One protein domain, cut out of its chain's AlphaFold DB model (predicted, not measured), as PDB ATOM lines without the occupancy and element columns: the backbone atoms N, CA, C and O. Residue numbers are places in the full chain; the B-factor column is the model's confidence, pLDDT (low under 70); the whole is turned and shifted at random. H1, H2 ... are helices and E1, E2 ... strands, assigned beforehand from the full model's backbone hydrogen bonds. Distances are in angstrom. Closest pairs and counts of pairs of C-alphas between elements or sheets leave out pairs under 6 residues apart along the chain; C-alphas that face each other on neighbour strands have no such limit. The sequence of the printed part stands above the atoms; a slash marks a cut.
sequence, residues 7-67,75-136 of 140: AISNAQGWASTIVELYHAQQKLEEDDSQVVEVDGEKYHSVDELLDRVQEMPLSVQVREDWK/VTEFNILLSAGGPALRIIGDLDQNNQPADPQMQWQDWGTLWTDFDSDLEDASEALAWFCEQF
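AT A GLANCE: This is residues 7 to 67 and 75 to 136 of the 140 residues of an uncharacterized protein of Lentisphaerae bacterium (UniProt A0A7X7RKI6). A strongly twisted wall of four strands, E3 to E6, has H3 across one face, and the long helix H1 packs on that face with residues 7 to 15. H1 reaches away from the sheet to a small hairpin, E1 and E2, and H2 folds back beside it. The printed part has 123 residues, with three named helices and six named strands, in the order H1 E1 E2 H2 E3 E4 E5 E6 H3; both sheets are antiparallel and the class is mixed. It is compact, with a radius of gyration of the C-alphas of 15.0 A and spans of 49 by 34 by 24 A.

HOW THE PARTS SIT: H1, residues 7 to 30, touches H2, residues 46 to 54, with residues 21 to 29 alone, at a shallow tilt of 21 degrees, opposite ways; the closest C-alphas, of Gln 25 and Val 46, are 5.8 A apart. E1, residues 36 to 38, and E2, residues 41 to 43, form a hairpin; N 38 and O 41, 2.9 A apart, are within hydrogen-bond range. E3, residues 59 to 64, E4, residues 75 to 83, E5, residues 88 to 95, and E6, residues 101 to 109, are neighbours in that order; N 61 and O 79 (2.9 A), N 80 and O 91 (2.8 A) and N 90 and O 107 (2.9 A) are within range. E4 E5 E6 is a meander, each strand the antiparallel neighbour of the one before. H3, residues 125 to 134, and H1 lie on the same face, two layers with the sheet, at heights of 8.7 A and 10.6 A. H1 touches H3 with residues 15 to 22 alone, about perpendicular at 75 degrees; the closest C-alphas, of Val 19 and Ala 128, are 5.3 A apart. Every O i to N i+4 pair in H1, H2 and H3 is within range.

IN THESE COORDINATES: H1 begins at C-alpha 7 (15.285, -40.561, 30.271) and is 35.0 A long. E4 is 23.2 A, E5 22.7 A and E6 21.9 A long. H3 ends at C-alpha 134 (27.837, -19.948, 26.022).

THE WHOLE: The farthest C-alphas, of Ser 33 and Lys 67, are 50.7 A apart. Residues 68 to 74 are not printed, a gap of 11.1 A from C-alpha 67 to C-alpha 75. The link from E6 to H3 is long. Residue 86 is under pLDDT 70.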
ATOM      1  N   ALA A   7      14.513 -41.729  29.856       88.50
ATOM      2  CA  ALA A   7      15.285 -40.561  30.271       88.50
ATOM      3  C   ALA A   7      16.703 -40.554  29.686       88.50
ATOM      4  O   ALA A   7      17.166 -39.503  29.247       88.50
ATOM      5  N   ILE A   8      17.347 -41.720  29.575       91.25
ATOM      6  CA  ILE A   8      18.631 -41.852  28.869       91.25
ATOM      7  C   ILE A   8      18.439 -41.638  27.365       91.25
ATOM      8  O   ILE A   8      19.212 -40.901  26.762       91.25
ATOM      9  N   SER A   9      17.397 -42.216  26.756       92.69
ATOM     10  CA  SER A   9      17.107 -41.988  25.330       92.69
ATOM     11  C   SER A   9      16.843 -40.510  25.026       92.69
ATOM     12  O   SER A   9      17.297 -39.998  24.006       92.69
ATOM     13  N   ASN A  10      16.150 -39.807  25.925       94.31
ATOM     14  CA  ASN A  10      15.954 -38.363  25.835       94.31
ATOM     15  C   ASN A  10      17.291 -37.605  25.927       94.31
ATOM     16  O   ASN A  10      17.566 -36.767  25.075       94.31
ATOM     17  N   ALA A  11      18.152 -37.938  26.897       95.56
ATOM     18  CA  ALA A  11      19.483 -37.337  27.024       95.56
ATOM     19  C   ALA A  11      20.346 -37.543  25.766       95.56
ATOM     20  O   ALA A  11      20.934 -36.592  25.259       95.56
ATOM     21  N   GLN A  12      20.353 -38.760  25.216       96.00
ATOM     22  CA  GLN A  12      21.058 -39.093  23.973       96.00
ATOM     23  C   GLN A  12      20.559 -38.270  22.783       96.00
ATOM     24  O   GLN A  12      21.372 -37.773  22.006       96.00
ATOM     25  N   GLY A  13      19.239 -38.109  22.649       95.81
ATOM     26  CA  GLY A  13      18.643 -37.288  21.596       95.81
ATOM     27  C   GLY A  13      19.109 -35.837  21.678       95.81
ATOM     28  O   GLY A  13      19.632 -35.308  20.704       95.81
ATOM     29  N   TRP A  14      19.014 -35.229  22.863       97.25
ATOM     30  CA  TRP A  14      19.475 -33.856  23.081       97.25
ATOM     31  C   TRP A  14      20.976 -33.683  22.852       97.25
ATOM     32  O   TRP A  14      21.375 -32.706  22.225       97.25
ATOM     33  N   ALA A  15      21.806 -34.624  23.309       97.94
ATOM     34  CA  ALA A  15      23.242 -34.583  23.050       97.94
ATOM     35  C   ALA A  15      23.546 -34.637  21.543       97.94
ATOM     36  O   ALA A  15      24.358 -33.849  21.065       97.94
ATOM     37  N   SER A  16      22.854 -35.498  20.786       98.00
ATOM     38  CA  SER A  16      22.975 -35.553  19.322       98.00
ATOM     39  C   SER A  16      22.580 -34.228  18.678       98.00
ATOM     40  O   SER A  16      23.341 -33.688  17.884       98.00
ATOM     41  N   THR A  17      21.430 -33.664  19.058       97.94
ATOM     42  CA  THR A  17      20.959 -32.381  18.518       97.94
ATOM     43  C   THR A  17      21.933 -31.241  18.815       97.94
ATOM     44  O   THR A  17      22.206 -30.435  17.933       97.94
ATOM     45  N   ILE A  18      22.489 -31.172  20.029       98.50
ATOM     46  CA  ILE A  18      23.468 -30.140  20.403       98.50
ATOM     47  C   ILE A  18      24.745 -30.263  19.558       98.50
ATOM     48  O   ILE A  18      25.226 -29.254  19.042       98.50
ATOM     49  N   VAL A  19      25.258 -31.481  19.352       98.62
ATOM     50  CA  VAL A  19      26.423 -31.727  18.481       98.62
ATOM     51  C   VAL A  19      26.123 -31.352  17.025       98.62
ATOM     52  O   VAL A  19      26.934 -30.692  16.377       98.62
ATOM     53  N   GLU A  20      24.945 -31.709  16.511       98.44
ATOM     54  CA  GLU A  20      24.536 -31.356  15.147       98.44
ATOM     55  C   GLU A  20      24.439 -29.838  14.946       98.44
ATOM     56  O   GLU A  20      24.911 -29.334  13.925       98.44
ATOM     57  N   LEU A  21      23.882 -29.106  15.917       98.62
ATOM     58  CA  LEU A  21      23.809 -27.641  15.893       98.62
ATOM     59  C   LEU A  21      25.202 -27.002  15.941       98.62
ATOM     60  O   LEU A  21      25.477 -26.087  15.167       98.62
ATOM     61  N   TYR A  22      26.098 -27.525  16.780       98.62
ATOM     62  CA  TYR A  22      27.485 -27.067  16.867       98.62
ATOM     63  C   TYR A  22      28.227 -27.223  15.531       98.62
ATOM     64  O   TYR A  22      28.808 -26.270  15.007       98.62
ATOM     65  N   HIS A  23      28.149 -28.401  14.906       98.38
ATOM     66  CA  HIS A  23      28.747 -28.632  13.584       98.38
ATOM     67  C   HIS A  23      28.069 -27.816  12.478       98.38
ATOM     68  O   HIS A  23      28.715 -27.435  11.499       98.38
ATOM     69  N   ALA A  24      26.765 -27.563  12.594       98.19
ATOM     70  CA  ALA A  24      26.026 -26.733  11.655       98.19
ATOM     71  C   ALA A  24      26.477 -25.266  11.715       98.19
ATOM     72  O   ALA A  24      26.688 -24.677  10.654       98.19
ATOM     73  N   GLN A  25      26.722 -24.709  12.908       98.25
ATOM     74  CA  GLN A  25      27.332 -23.383  13.038       98.25
ATOM     75  C   GLN A  25      28.701 -23.337  12.357       98.25
ATOM     76  O   GLN A  25      28.925 -22.454  11.536       98.25
ATOM     77  N   GLN A  26      29.590 -24.299  12.630       97.94
ATOM     78  CA  GLN A  26      30.930 -24.308  12.026       97.94
ATOM     79  C   GLN A  26      30.886 -24.284  10.491       97.94
ATOM     80  O   GLN A  26      31.659 -23.574   9.855       97.94
ATOM     81  N   LYS A  27      29.954 -25.028   9.884       97.69
ATOM     82  CA  LYS A  27      29.762 -25.028   8.424       97.69
ATOM     83  C   LYS A  27      29.283 -23.675   7.901       97.69
ATOM     84  O   LYS A  27      29.768 -23.224   6.869       97.69
ATOM     85  N   LEU A  28      28.347 -23.037   8.606       97.56
ATOM     86  CA  LEU A  28      27.850 -21.704   8.254       97.56
ATOM     87  C   LEU A  28      28.926 -20.620   8.432       97.56
ATOM     88  O   LEU A  28      28.946 -19.657   7.674       97.56
ATOM     89  N   GLU A  29      29.830 -20.772   9.402       96.75
ATOM     90  CA  GLU A  29      30.982 -19.881   9.584       96.75
ATOM     91  C   GLU A  29      32.057 -20.077   8.507       96.75
ATOM     92  O   GLU A  29      32.704 -19.112   8.096       96.75
ATOM     93  N   GLU A  30      32.261 -21.314   8.043       97.00
ATOM     94  CA  GLU A  30      33.196 -21.621   6.956       97.00
ATOM     95  C   GLU A  30      32.690 -21.096   5.601       97.00
ATOM     96  O   GLU A  30      33.479 -20.593   4.795       97.00
ATOM     97  N   ASP A  31      31.382 -21.197   5.352       94.62
ATOM     98  CA  ASP A  31      30.732 -20.759   4.119       94.62
ATOM     99  C   ASP A  31      29.299 -20.272   4.395       94.62
ATOM    100  O   ASP A  31      28.338 -21.047   4.427       94.62
ATOM    101  N   ASP A  32      29.158 -18.952   4.522       87.56
ATOM    102  CA  ASP A  32      27.901 -18.252   4.814       87.56
ATOM    103  C   ASP A  32      26.858 -18.329   3.683       87.56
ATOM    104  O   ASP A  32      25.730 -17.856   3.833       87.56
ATOM    105  N   SER A  33      27.207 -18.939   2.544       88.38
ATOM    106  CA  SER A  33      26.285 -19.205   1.440       88.38
ATOM    107  C   SER A  33      25.623 -20.586   1.512       88.38
ATOM    108  O   SER A  33      24.691 -20.867   0.745       88.38
ATOM    109  N   GLN A  34      26.090 -21.456   2.414       92.44
ATOM    110  CA  GLN A  34      25.532 -22.791   2.604       92.44
ATOM    111  C   GLN A  34      24.196 -22.757   3.341       92.44
ATOM    112  O   GLN A  34      23.852 -21.826   4.060       92.44
ATOM    113  N   VAL A  35      23.431 -23.829   3.148       96.88
ATOM    114  CA  VAL A  35      22.220 -24.103   3.918       96.88
ATOM    115  C   VAL A  35      22.445 -25.415   4.638       96.88
ATOM    116  O   VAL A  35      22.685 -26.441   3.995       96.88
ATOM    117  N   VAL A  36      22.368 -25.377   5.960       97.38
ATOM    118  CA  VAL A  36      22.487 -26.559   6.818       97.38
ATOM    119  C   VAL A  36      21.097 -26.998   7.265       97.38
ATOM    120  O   VAL A  36      20.186 -26.178   7.371       97.38
ATOM    121  N   GLU A  37      20.911 -28.298   7.476       97.06
ATOM    122  CA  GLU A  37      19.653 -28.875   7.953       97.06
ATOM    123  C   GLU A  37      19.926 -29.651   9.242       97.06
ATOM    124  O   GLU A  37      20.805 -30.515   9.252       97.06
ATOM    125  N   VAL A  38      19.191 -29.330  10.306       96.06
ATOM    126  CA  VAL A  38      19.267 -29.982  11.622       96.06
ATOM    127  C   VAL A  38      17.843 -30.288  12.074       96.06
ATOM    128  O   VAL A  38      16.985 -29.410  12.021       96.06
ATOM    129  N   ASP A  39      17.570 -31.539  12.451       92.19
ATOM    130  CA  ASP A  39      16.229 -32.031  12.830       92.19
ATOM    131  C   ASP A  39      15.100 -31.661  11.832       92.19
ATOM    132  O   ASP A  39      13.956 -31.389  12.191       92.19
ATOM    133  N   GLY A  40      15.426 -31.618  10.533       93.88
ATOM    134  CA  GLY A  40      14.488 -31.265   9.457       93.88
ATOM    135  C   GLY A  40      14.210 -29.764   9.293       93.88
ATOM    136  O   GLY A  40      13.440 -29.380   8.406       93.88
ATOM    137  N   GLU A  41      14.842 -28.909  10.096       96.19
ATOM    138  CA  GLU A  41      14.803 -27.449   9.983       96.19
ATOM    139  C   GLU A  41      16.042 -26.943   9.238       96.19
ATOM    140  O   GLU A  41      17.143 -27.459   9.420       96.19
ATOM    141  N   LYS A  42      15.864 -25.944   8.367       97.88
ATOM    142  CA  LYS A  42      16.943 -25.382   7.544       97.88
ATOM    143  C   LYS A  42      17.371 -24.024   8.061       97.88
ATOM    144  O   LYS A  42      16.514 -23.177   8.294       97.88
ATOM    145  N   TYR A  43      18.679 -23.817   8.115       97.81
ATOM    146  CA  TYR A  43      19.301 -22.580   8.566       97.81
ATOM    147  C   TYR A  43      20.158 -22.002   7.448       97.81
ATOM    148  O   TYR A  43      20.943 -22.716   6.815       97.81
ATOM    149  N   HIS A  44      19.972 -20.710   7.194       97.50
ATOM    150  CA  HIS A  44      20.666 -19.958   6.151       97.50
ATOM    151  C   HIS A  44      21.743 -19.025   6.708       97.50
ATOM    152  O   HIS A  44      22.468 -18.405   5.937       97.50
ATOM    153  N   SER A  45      21.827 -18.883   8.031       97.88
ATOM    154  CA  SER A  45      22.827 -18.056   8.704       97.88
ATOM    155  C   SER A  45      23.068 -18.546  10.128       97.88
ATOM    156  O   SER A  45      22.240 -19.266  10.690       97.88
ATOM    157  N   VAL A  46      24.197 -18.135  10.710       97.94
ATOM    158  CA  VAL A  46      24.510 -18.395  12.124       97.94
ATOM    159  C   VAL A  46      23.455 -17.763  13.034       97.94
ATOM    160  O   VAL A  46      22.999 -18.424  13.956       97.94
ATOM    161  N   ASP A  47      23.001 -16.543  12.733       98.00
ATOM    162  CA  ASP A  47      21.994 -15.840  13.540       98.00
ATOM    163  C   ASP A  47      20.685 -16.645  13.656       98.00
ATOM    164  O   ASP A  47      20.188 -16.856  14.757       98.00
ATOM    165  N   GLU A  48      20.169 -17.182  12.541       97.69
ATOM    166  CA  GLU A  48      18.965 -18.034  12.552       97.69
ATOM    167  C   GLU A  48      19.150 -19.306  13.396       97.69
ATOM    168  O   GLU A  48      18.213 -19.775  14.046       97.69
ATOM    169  N   LEU A  49      20.352 -19.887  13.373       98.25
ATOM    170  CA  LEU A  49      20.681 -21.077  14.156       98.25
ATOM    171  C   LEU A  49      20.785 -20.744  15.650       98.25
ATOM    172  O   LEU A  49      20.289 -21.504  16.481       98.25
ATOM    173  N   LEU A  50      21.390 -19.609  16.003       98.19
ATOM    174  CA  LEU A  50      21.521 -19.172  17.393       98.19
ATOM    175  C   LEU A  50      20.179 -18.754  18.001       98.19
ATOM    176  O   LEU A  50      19.928 -19.090  19.159       98.19
ATOM    177  N   ASP A  51      19.288 -18.131  17.225       98.12
ATOM    178  CA  ASP A  51      17.910 -17.860  17.653       98.12
ATOM    179  C   ASP A  51      17.218 -19.169  18.077       98.12
ATOM    180  O   ASP A  51      16.655 -19.271  19.170       98.12
ATOM    181  N   ARG A  52      17.348 -20.227  17.262       97.38
ATOM    182  CA  ARG A  52      16.815 -21.556  17.594       97.38
ATOM    183  C   ARG A  52      17.425 -22.132  18.869       97.38
ATOM    184  O   ARG A  52      16.700 -22.748  19.654       97.38
ATOM    185  N   VAL A  53      18.738 -21.997  19.050       98.44
ATOM    186  CA  VAL A  53      19.448 -22.478  20.246       98.44
ATOM    187  C   VAL A  53      18.927 -21.773  21.495       98.44
ATOM    188  O   VAL A  53      18.626 -22.428  22.493       98.44
ATOM    189  N   GLN A  54      18.744 -20.456  21.431       98.25
ATOM    190  CA  GLN A  54      18.265 -19.654  22.554       98.25
ATOM    191  C   GLN A  54      16.816 -19.978  22.950       98.25
ATOM    192  O   GLN A  54      16.449 -19.835  24.117       98.25
ATOM    193  N   GLU A  55      16.008 -20.478  22.013       97.62
ATOM    194  CA  GLU A  55      14.635 -20.933  22.254       97.62
ATOM    195  C   GLU A  55      14.532 -22.375  22.796       97.62
ATOM    196  O   GLU A  55      13.448 -22.799  23.204       97.62
ATOM    197  N   MET A  56      15.629 -23.146  22.824       97.75
ATOM    198  CA  MET A  56      15.614 -24.557  23.250       97.75
ATOM    199  C   MET A  56      15.260 -24.780  24.726       97.75
ATOM    200  O   MET A  56      14.511 -25.723  25.006       97.75
ATOM    201  N   PRO A  57      15.794 -24.010  25.693       98.19
ATOM    202  CA  PRO A  57      15.533 -24.289  27.097       98.19
ATOM    203  C   PRO A  57      14.110 -23.949  27.536       98.19
ATOM    204  O   PRO A  57      13.548 -22.911  27.200       98.19
ATOM    205  N   LEU A  58      13.575 -24.768  28.436       97.88
ATOM    206  CA  LEU A  58      12.373 -24.447  29.206       97.88
ATOM    207  C   LEU A  58      12.645 -23.386  30.280       97.88
ATOM    208  O   LEU A  58      11.744 -22.635  30.655       97.88
ATOM    209  N   SER A  59      13.866 -23.351  30.817       98.06
ATOM    210  CA  SER A  59      14.300 -22.313  31.750       98.06
ATOM    211  C   SER A  59      15.817 -22.234  31.838       98.06
ATOM    212  O   SER A  59      16.475 -23.274  31.880       98.06
ATOM    213  N   VAL A  60      16.330 -21.018  32.009       98.31
ATOM    214  CA  VAL A  60      17.708 -20.742  32.432       98.31
ATOM    215  C   VAL A  60      17.651 -20.136  33.831       98.31
ATOM    216  O   VAL A  60      16.849 -19.239  34.098       98.31
ATOM    217  N   GLN A  61      18.438 -20.679  34.752       98.31
ATOM    218  CA  GLN A  61      18.472 -20.281  36.155       98.31
ATOM    219  C   GLN A  61      19.915 -20.191  36.629       98.31
ATOM    220  O   GLN A  61      20.771 -20.933  36.158       98.31
ATOM    221  N   VAL A  62      20.146 -19.327  37.608       97.75
ATOM    222  CA  VAL A  62      21.425 -19.195  38.305       97.75
ATOM    223  C   VAL A  62      21.200 -19.270  39.803       97.75
ATOM    224  O   VAL A  62      20.103 -18.975  40.294       97.75
ATOM    225  N   ARG A  63      22.231 -19.678  40.538       95.38
ATOM    226  CA  ARG A  63      22.234 -19.625  41.998       95.38
ATOM    227  C   ARG A  63      23.538 -19.047  42.516       95.38
ATOM    228  O   ARG A  63      24.586 -19.202  41.902       95.38
ATOM    229  N   GLU A  64      23.432 -18.399  43.665       94.31
ATOM    230  CA  GLU A  64      24.574 -17.989  44.470       94.31
ATOM    231  C   GLU A  64      24.888 -19.071  45.509       94.31
ATOM    232  O   GLU A  64      24.020 -19.866  45.901       94.31
ATOM    233  N   ASP A  65      26.116 -19.036  46.008       93.62
ATOM    234  CA  ASP A  65      26.530 -19.822  47.158       93.62
ATOM    235  C   ASP A  65      26.060 -19.237  48.496       93.62
ATOM    236  O   ASP A  65      25.464 -18.160  48.608       93.62
ATOM    237  N   TRP A  66      26.322 -19.990  49.564       95.19
ATOM    238  CA  TRP A  66      26.079 -19.529  50.923       95.19
ATOM    239  C   TRP A  66      26.857 -18.246  51.214       95.19
ATOM    240  O   TRP A  66      28.085 -18.224  51.152       95.19
ATOM    241  N   LYS A  67      26.134 -17.204  51.629       93.44
ATOM    242  CA  LYS A  67      26.708 -15.913  52.018       93.44
ATOM    243  C   LYS A  67      26.278 -15.478  53.411       93.44
ATOM    244  O   LYS A  67      25.221 -15.868  53.914       93.44
ATOM    245  N   VAL A  75      26.890 -15.075  41.492       93.31
ATOM    246  CA  VAL A  75      26.326 -16.308  40.950       93.31
ATOM    247  C   VAL A  75      27.470 -17.281  40.697       93.31
ATOM    248  O   VAL A  75      28.495 -16.908  40.140       93.31
ATOM    249  N   THR A  76      27.313 -18.518  41.147       95.94
ATOM    250  CA  THR A  76      28.388 -19.519  41.099       95.94
ATOM    251  C   THR A  76      28.036 -20.707  40.227       95.94
ATOM    252  O   THR A  76      28.932 -21.385  39.750       95.94
ATOM    253  N   GLU A  77      26.747 -20.947  39.989       97.75
ATOM    254  CA  GLU A  77      26.270 -22.101  39.234       97.75
ATOM    255  C   GLU A  77      25.064 -21.742  38.373       97.75
ATOM    256  O   GLU A  77      24.213 -20.927  38.759       97.75
ATOM    257  N   PHE A  78      24.945 -22.434  37.244       98.50
ATOM    258  CA  PHE A  78      23.808 -22.332  36.345       98.50
ATOM    259  C   PHE A  78      23.031 -23.647  36.225       98.50
ATOM    260  O   PHE A  78      23.507 -24.744  36.524       98.50
ATOM    261  N   ASN A  79      21.788 -23.523  35.769       98.44
ATOM    262  CA  ASN A  79      20.912 -24.633  35.431       98.44
ATOM    263  C   ASN A  79      20.074 -24.280  34.196       98.44
ATOM    264  O   ASN A  79      19.230 -23.382  34.243       98.44
ATOM    265  N   ILE A  80      20.269 -25.033  33.117       98.69
ATOM    266  CA  ILE A  80      19.480 -24.983  31.885       98.69
ATOM    267  C   ILE A  80      18.581 -26.220  31.858       98.69
ATOM    268  O   ILE A  80      19.062 -27.342  31.732       98.69
ATOM    269  N   LEU A  81      17.267 -26.042  31.968       98.31
ATOM    270  CA  LEU A  81      16.302 -27.143  31.882       98.31
ATOM    271  C   LEU A  81      15.842 -27.312  30.430       98.31
ATOM    272  O   LEU A  81      15.274 -26.380  29.870       98.31
ATOM    273  N   LEU A  82      16.035 -28.493  29.843       97.88
ATOM    274  CA  LEU A  82      15.699 -28.783  28.439       97.88
ATOM    275  C   LEU A  82      14.393 -29.575  28.294       97.88
ATOM    276  O   LEU A  82      13.639 -29.400  27.343       97.88
ATOM    277  N   SER A  83      14.087 -30.441  29.259       95.75
ATOM    278  CA  SER A  83      12.821 -31.180  29.296       95.75
ATOM    279  C   SER A  83      12.387 -31.446  30.732       95.75
ATOM    280  O   SER A  83      13.211 -31.537  31.644       95.75
ATOM    281  N   ALA A  84      11.076 -31.556  30.943       90.81
ATOM    282  CA  ALA A  84      10.471 -31.735  32.257       90.81
ATOM    283  C   ALA A  84       9.403 -32.836  32.233       90.81
ATOM    284  O   ALA A  84       8.757 -33.063  31.214       90.81
ATOM    285  N   GLY A  85       9.175 -33.460  33.394       77.94
ATOM    286  CA  GLY A  85       8.196 -34.538  33.563       77.94
ATOM    287  C   GLY A  85       8.715 -35.869  33.022       77.94
ATOM    288  O   GLY A  85       8.378 -36.223  31.903       77.94
ATOM    289  N   GLY A  86       9.498 -36.582  33.851       64.50
ATOM    290  CA  GLY A  86      10.253 -37.814  33.554       64.50
ATOM    291  C   GLY A  86       9.824 -38.525  32.265       64.50
ATOM    292  O   GLY A  86       8.757 -39.148  32.250       64.50
ATOM    293  N   PRO A  87      10.593 -38.359  31.175       87.81
ATOM    294  CA  PRO A  87      12.014 -37.994  31.138       87.81
ATOM    295  C   PRO A  87      12.300 -36.487  31.285       87.81
ATOM    296  O   PRO A  87      11.850 -35.675  30.482       87.81
ATOM    297  N   ALA A  88      13.087 -36.116  32.301       94.19
ATOM    298  CA  ALA A  88      13.577 -34.753  32.489       94.19
ATOM    299  C   ALA A  88      15.078 -34.676  32.184       94.19
ATOM    300  O   ALA A  88      15.824 -35.620  32.452       94.19
ATOM    301  N   LEU A  89      15.508 -33.540  31.636       97.62
ATOM    302  CA  LEU A  89      16.891 -33.290  31.246       97.62
ATOM    303  C   LEU A  89      17.274 -31.858  31.584       97.62
ATOM    304  O   LEU A  89      16.526 -30.923  31.276       97.62
ATOM    305  N   ARG A  90      18.458 -31.698  32.165       98.31
ATOM    306  CA  ARG A  90      19.070 -30.401  32.427       98.31
ATOM    307  C   ARG A  90      20.556 -30.417  32.092       98.31
ATOM    308  O   ARG A  90      21.166 -31.483  32.037       98.31
ATOM    309  N   ILE A  91      21.122 -29.232  31.940       98.69
ATOM    310  CA  ILE A  91      22.560 -28.987  31.952       98.69
ATOM    311  C   ILE A  91      22.835 -28.105  33.164       98.69
ATOM    312  O   ILE A  91      22.158 -27.093  33.358       98.69
ATOM    313  N   ILE A  92      23.782 -28.511  33.997       98.62
ATOM    314  CA  ILE A  92      24.276 -27.714  35.121       98.62
ATOM    315  C   ILE A  92      25.764 -27.459  34.933       98.62
ATOM    316  O   ILE A  92      26.417 -28.199  34.207       98.62
ATOM    317  N   GLY A  93      26.297 -26.455  35.603       98.12
ATOM    318  CA  GLY A  93      27.728 -26.186  35.624       98.12
ATOM    319  C   GLY A  93      28.023 -24.986  36.502       98.12
ATOM    320  O   GLY A  93      27.104 -24.378  37.068       98.12
ATOM    321  N   ASP A  94      29.298 -24.660  36.591       97.94
ATOM    322  CA  ASP A  94      29.782 -23.524  37.357       97.94
ATOM    323  C   ASP A  94      29.787 -22.258  36.488       97.94
ATOM    324  O   ASP A  94      29.690 -22.307  35.257       97.94
ATOM    325  N   LEU A  95      29.883 -21.103  37.135       97.00
ATOM    326  CA  LEU A  95      30.128 -19.816  36.501       97.00
ATOM    327  C   LEU A  95      31.504 -19.310  36.929       97.00
ATOM    328  O   LEU A  95      31.849 -19.331  38.113       97.00
ATOM    329  N   ASP A  96      32.304 -18.872  35.959       94.00
ATOM    330  CA  ASP A  96      33.588 -18.241  36.238       94.00
ATOM    331  C   ASP A  96      33.409 -16.807  36.780       94.00
ATOM    332  O   ASP A  96      32.309 -16.265  36.855       94.00
ATOM    333  N   GLN A  97      34.518 -16.150  37.123       90.75
ATOM    334  CA  GLN A  97      34.517 -14.769  37.636       90.75
ATOM    335  C   GLN A  97      33.947 -13.710  36.662       90.75
ATOM    336  O   GLN A  97      33.845 -12.542  37.029       90.75
ATOM    337  N   ASN A  98      33.671 -14.077  35.408       92.12
ATOM    338  CA  ASN A  98      33.067 -13.233  34.378       92.12
ATOM    339  C   ASN A  98      31.665 -13.746  33.988       92.12
ATOM    340  O   ASN A  98      31.188 -13.447  32.887       92.12
ATOM    341  N   ASN A  99      31.043 -14.561  34.848       93.38
ATOM    342  CA  ASN A  99      29.763 -15.231  34.626       93.38
ATOM    343  C   ASN A  99      29.710 -16.053  33.327       93.38
ATOM    344  O   ASN A  99      28.644 -16.192  32.722       93.38
ATOM    345  N   GLN A 100      30.851 -16.584  32.879       95.88
ATOM    346  CA  GLN A 100      30.907 -17.515  31.755       95.88
ATOM    347  C   GLN A 100      30.693 -18.946  32.255       95.88
ATOM    348  O   GLN A 100      31.220 -19.302  33.313       95.88
ATOM    349  N   PRO A 101      29.938 -19.774  31.517       97.44
ATOM    350  CA  PRO A 101      29.714 -21.160  31.896       97.44
ATOM    351  C   PRO A 101      31.029 -21.945  31.889       97.44
ATOM    352  O   PRO A 101      31.810 -21.878  30.940       97.44
ATOM    353  N   ALA A 102      31.247 -22.725  32.941       96.81
ATOM    354  CA  ALA A 102      32.388 -23.608  33.106       96.81
ATOM    355  C   ALA A 102      31.921 -25.010  33.518       96.81
ATOM    356  O   ALA A 102      30.902 -25.170  34.191       96.81
ATOM    357  N   ASP A 103      32.674 -26.023  33.088       96.81
ATOM    358  CA  ASP A 103      32.463 -27.433  33.433       96.81
ATOM    359  C   ASP A 103      30.994 -27.912  33.293       96.81
ATOM    360  O   ASP A 103      30.421 -28.471  34.235       96.81
ATOM    361  N   PRO A 104      30.343 -27.696  32.128       98.12
ATOM    362  CA  PRO A 104      28.951 -28.080  31.937       98.12
ATOM    363  C   PRO A 104      28.777 -29.605  31.964       98.12
ATOM    364  O   PRO A 104      29.490 -30.349  31.292       98.12
ATOM    365  N   GLN A 105      27.749 -30.063  32.674       98.44
ATOM    366  CA  GLN A 105      27.370 -31.463  32.804       98.44
ATOM    367  C   GLN A 105      25.888 -31.651  32.483       98.44
ATOM    368  O   GLN A 105      25.000 -31.055  33.104       98.44
ATOM    369  N   MET A 106      25.603 -32.550  31.543       98.31
ATOM    370  CA  MET A 106      24.238 -32.982  31.272       98.31
ATOM    371  C   MET A 106      23.784 -33.978  32.342       98.31
ATOM    372  O   MET A 106      24.512 -34.910  32.688       98.31
ATOM    373  N   GLN A 107      22.567 -33.800  32.853       97.94
ATOM    374  CA  GLN A 107      21.950 -34.694  33.825       97.94
ATOM    375  C   GLN A 107      20.532 -35.060  33.418       97.94
ATOM    376  O   GLN A 107      19.728 -34.200  33.054       97.94
ATOM    377  N   TRP A 108      20.200 -36.338  33.568       96.12
ATOM    378  CA  TRP A 108      18.865 -36.873  33.338       96.12
ATOM    379  C   TRP A 108      18.206 -37.286  34.651       96.12
ATOM    380  O   TRP A 108      18.867 -37.571  35.654       96.12
ATOM    381  N   GLN A 109      16.880 -37.314  34.645       94.75
ATOM    382  CA  GLN A 109      16.074 -37.789  35.760       94.75
ATOM    383  C   GLN A 109      14.814 -38.479  35.237       94.75
ATOM    384  O   GLN A 109      14.178 -38.019  34.283       94.75
ATOM    385  N   ASP A 110      14.418 -39.549  35.922       90.69
ATOM    386  CA  ASP A 110      13.106 -40.167  35.780       90.69
ATOM    387  C   ASP A 110      12.273 -39.972  37.063       90.69
ATOM    388  O   ASP A 110      12.751 -39.497  38.101       90.69
ATOM    389  N   TRP A 111      10.986 -40.299  37.005       87.75
ATOM    390  CA  TRP A 111      10.056 -40.107  38.110       87.75
ATOM    391  C   TRP A 111      10.535 -40.797  39.389       87.75
ATOM    392  O   TRP A 111      10.656 -42.017  39.468       87.75
ATOM    393  N   GLY A 112      10.755 -39.995  40.432       84.69
ATOM    394  CA  GLY A 112      11.169 -40.485  41.745       84.69
ATOM    395  C   GLY A 112      12.645 -40.876  41.849       84.69
ATOM    396  O   GLY A 112      13.041 -41.380  42.902       84.69
ATOM    397  N   THR A 113      13.464 -40.631  40.819       89.69
ATOM    398  CA  THR A 113      14.920 -40.812  40.885       89.69
ATOM    399  C   THR A 113      15.626 -39.500  41.212       89.69
ATOM    400  O   THR A 113      15.066 -38.410  41.089       89.69
ATOM    401  N   LEU A 114      16.882 -39.595  41.643       93.50
ATOM    402  CA  LEU A 114      17.771 -38.436  41.668       93.50
ATOM    403  C   LEU A 114      18.182 -38.072  40.236       93.50
ATOM    404  O   LEU A 114      18.068 -38.897  39.327       93.50
ATOM    405  N   TRP A 115      18.672 -36.846  40.065       95.81
ATOM    406  CA  TRP A 115      19.426 -36.479  38.871       95.81
ATOM    407  C   TRP A 115      20.689 -37.333  38.786       95.81
ATOM    408  O   TRP A 115      21.310 -37.632  39.808       95.81
ATOM    409  N   THR A 116      21.030 -37.773  37.584       96.19
ATOM    410  CA  THR A 116      22.201 -38.610  37.311       96.19
ATOM    411  C   THR A 116      22.929 -38.055  36.103       96.19
ATOM    412  O   THR A 116      22.290 -37.640  35.136       96.19
ATOM    413  N   ASP A 117      24.255 -38.043  36.180       97.62
ATOM    414  CA  ASP A 117      25.109 -37.571  35.097       97.62
ATOM    415  C   ASP A 117      24.901 -38.420  33.839       97.62
ATOM    416  O   ASP A 117      24.677 -39.637  33.890       97.62
ATOM    417  N   PHE A 118      24.898 -37.736  32.701       96.44
ATOM    418  CA  PHE A 118      24.898 -38.330  31.380       96.44
ATOM    419  C   PHE A 118      26.244 -38.058  30.718       96.44
ATOM    420  O   PHE A 118      26.548 -36.912  30.385       96.44
ATOM    421  N   ASP A 119      27.005 -39.119  30.483       94.00
ATOM    422  CA  ASP A 119      28.222 -39.065  29.685       94.00
ATOM    423  C   ASP A 119      27.887 -39.463  28.244       94.00
ATOM    424  O   ASP A 119      27.391 -40.564  27.985       94.00
ATOM    425  N   SER A 120      28.118 -38.545  27.307       93.50
ATOM    426  CA  SER A 120      27.950 -38.806  25.879       93.50
ATOM    427  C   SER A 120      29.225 -39.418  25.301       93.50
ATOM    428  O   SER A 120      30.312 -38.885  25.507       93.50
ATOM    429  N   ASP A 121      29.082 -40.484  24.514       93.88
ATOM    430  CA  ASP A 121      30.179 -41.078  23.732       93.88
ATOM    431  C   ASP A 121      30.315 -40.443  22.327       93.88
ATOM    432  O   ASP A 121      31.079 -40.937  21.493       93.88
ATOM    433  N   LEU A 122      29.534 -39.397  22.018       95.88
ATOM    434  CA  LEU A 122      29.604 -38.703  20.728       95.88
ATOM    435  C   LEU A 122      30.906 -37.898  20.605       95.88
ATOM    436  O   LEU A 122      31.386 -37.306  21.571       95.88
ATOM    437  N   GLU A 123      31.449 -37.852  19.389       96.56
ATOM    438  CA  GLU A 123      32.558 -36.957  19.047       96.56
ATOM    439  C   GLU A 123      32.134 -35.494  19.250       96.56
ATOM    440  O   GLU A 123      30.983 -35.140  18.992       96.56
ATOM    441  N   ASP A 124      33.055 -34.670  19.750       97.69
ATOM    442  CA  ASP A 124      32.864 -33.247  20.066       97.69
ATOM    443  C   ASP A 124      31.749 -32.927  21.080       97.69
ATOM    444  O   ASP A 124      31.347 -31.771  21.222       97.69
ATOM    445  N   ALA A 125      31.216 -33.918  21.804       97.44
ATOM    446  CA  ALA A 125      30.092 -33.697  22.715       97.44
ATOM    447  C   ALA A 125      30.404 -32.697  23.836       97.44
ATOM    448  O   ALA A 125      29.524 -31.938  24.238       97.44
ATOM    449  N   SER A 126      31.637 -32.697  24.348       97.56
ATOM    450  CA  SER A 126      32.048 -31.786  25.420       97.56
ATOM    451  C   SER A 126      32.157 -30.350  24.908       97.56
ATOM    452  O   SER A 126      31.622 -29.433  25.527       97.56
ATOM    453  N   GLU A 127      32.780 -30.170  23.746       98.44
ATOM    454  CA  GLU A 127      32.937 -28.890  23.064       98.44
ATOM    455  C   GLU A 127      31.580 -28.314  22.648       98.44
ATOM    456  O   GLU A 127      31.298 -27.149  22.918       98.44
ATOM    457  N   ALA A 128      30.710 -29.141  22.065       98.56
ATOM    458  CA  ALA A 128      29.359 -28.747  21.686       98.56
ATOM    459  C   ALA A 128      28.513 -28.366  22.911       98.56
ATOM    460  O   ALA A 128      27.733 -27.419  22.850       98.56
ATOM    461  N   LEU A 129      28.667 -29.068  24.038       98.50
ATOM    462  CA  LEU A 129      27.946 -28.740  25.266       98.50
ATOM    463  C   LEU A 129      28.413 -27.408  25.871       98.50
ATOM    464  O   LEU A 129      27.573 -26.614  26.298       98.50
ATOM    465  N   ALA A 130      29.725 -27.152  25.888       98.50
ATOM    466  CA  ALA A 130      30.286 -25.871  26.314       98.50
ATOM    467  C   ALA A 130      29.794 -24.727  25.423       98.50
ATOM    468  O   ALA A 130      29.186 -23.783  25.928       98.50
ATOM    469  N   TRP A 131      29.930 -24.884  24.104       98.62
ATOM    470  CA  TRP A 131      29.415 -23.937  23.118       98.62
ATOM    471  C   TRP A 131      27.923 -23.646  23.317       98.62
ATOM    472  O   TRP A 131      27.511 -22.489  23.302       98.62
ATOM    473  N   PHE A 132      27.103 -24.676  23.542       98.75
ATOM    474  CA  PHE A 132      25.670 -24.502  23.764       98.75
ATOM    475  C   PHE A 132      25.397 -23.628  24.992       98.75
ATOM    476  O   PHE A 132      24.558 -22.733  24.936       98.75
ATOM    477  N   CYS A 133      26.118 -23.851  26.095       98.62
ATOM    478  CA  CYS A 133      25.946 -23.068  27.319       98.62
ATOM    479  C   CYS A 133      26.351 -21.597  27.136       98.62
ATOM    480  O   CYS A 133      25.704 -20.722  27.708       98.62
ATOM    481  N   GLU A 134      27.369 -21.312  26.320       98.19
ATOM    482  CA  GLU A 134      27.837 -19.948  26.022       98.19
ATOM    483  C   GLU A 134      26.789 -19.087  25.295       98.19
ATOM    484  O   GLU A 134      26.899 -17.862  25.282       98.19
ATOM    485  N   GLN A 135      25.738 -19.695  24.730       98.31
ATOM    486  CA  GLN A 135      24.680 -18.959  24.026       98.31
ATOM    487  C   GLN A 135      23.675 -18.276  24.965       98.31
ATOM    488  O   GLN A 135      22.768 -17.579  24.497       98.31
ATOM    489  N   PHE A 136      23.815 -18.462  26.280       98.06
ATOM    490  CA  PHE A 136      22.894 -17.947  27.287       98.06
ATOM    491  C   PHE A 136      23.550 -16.906  28.192       98.06
ATOM    492  O   PHE A 136      24.735 -16.955  28.504       98.06
TER     493      PHE A 136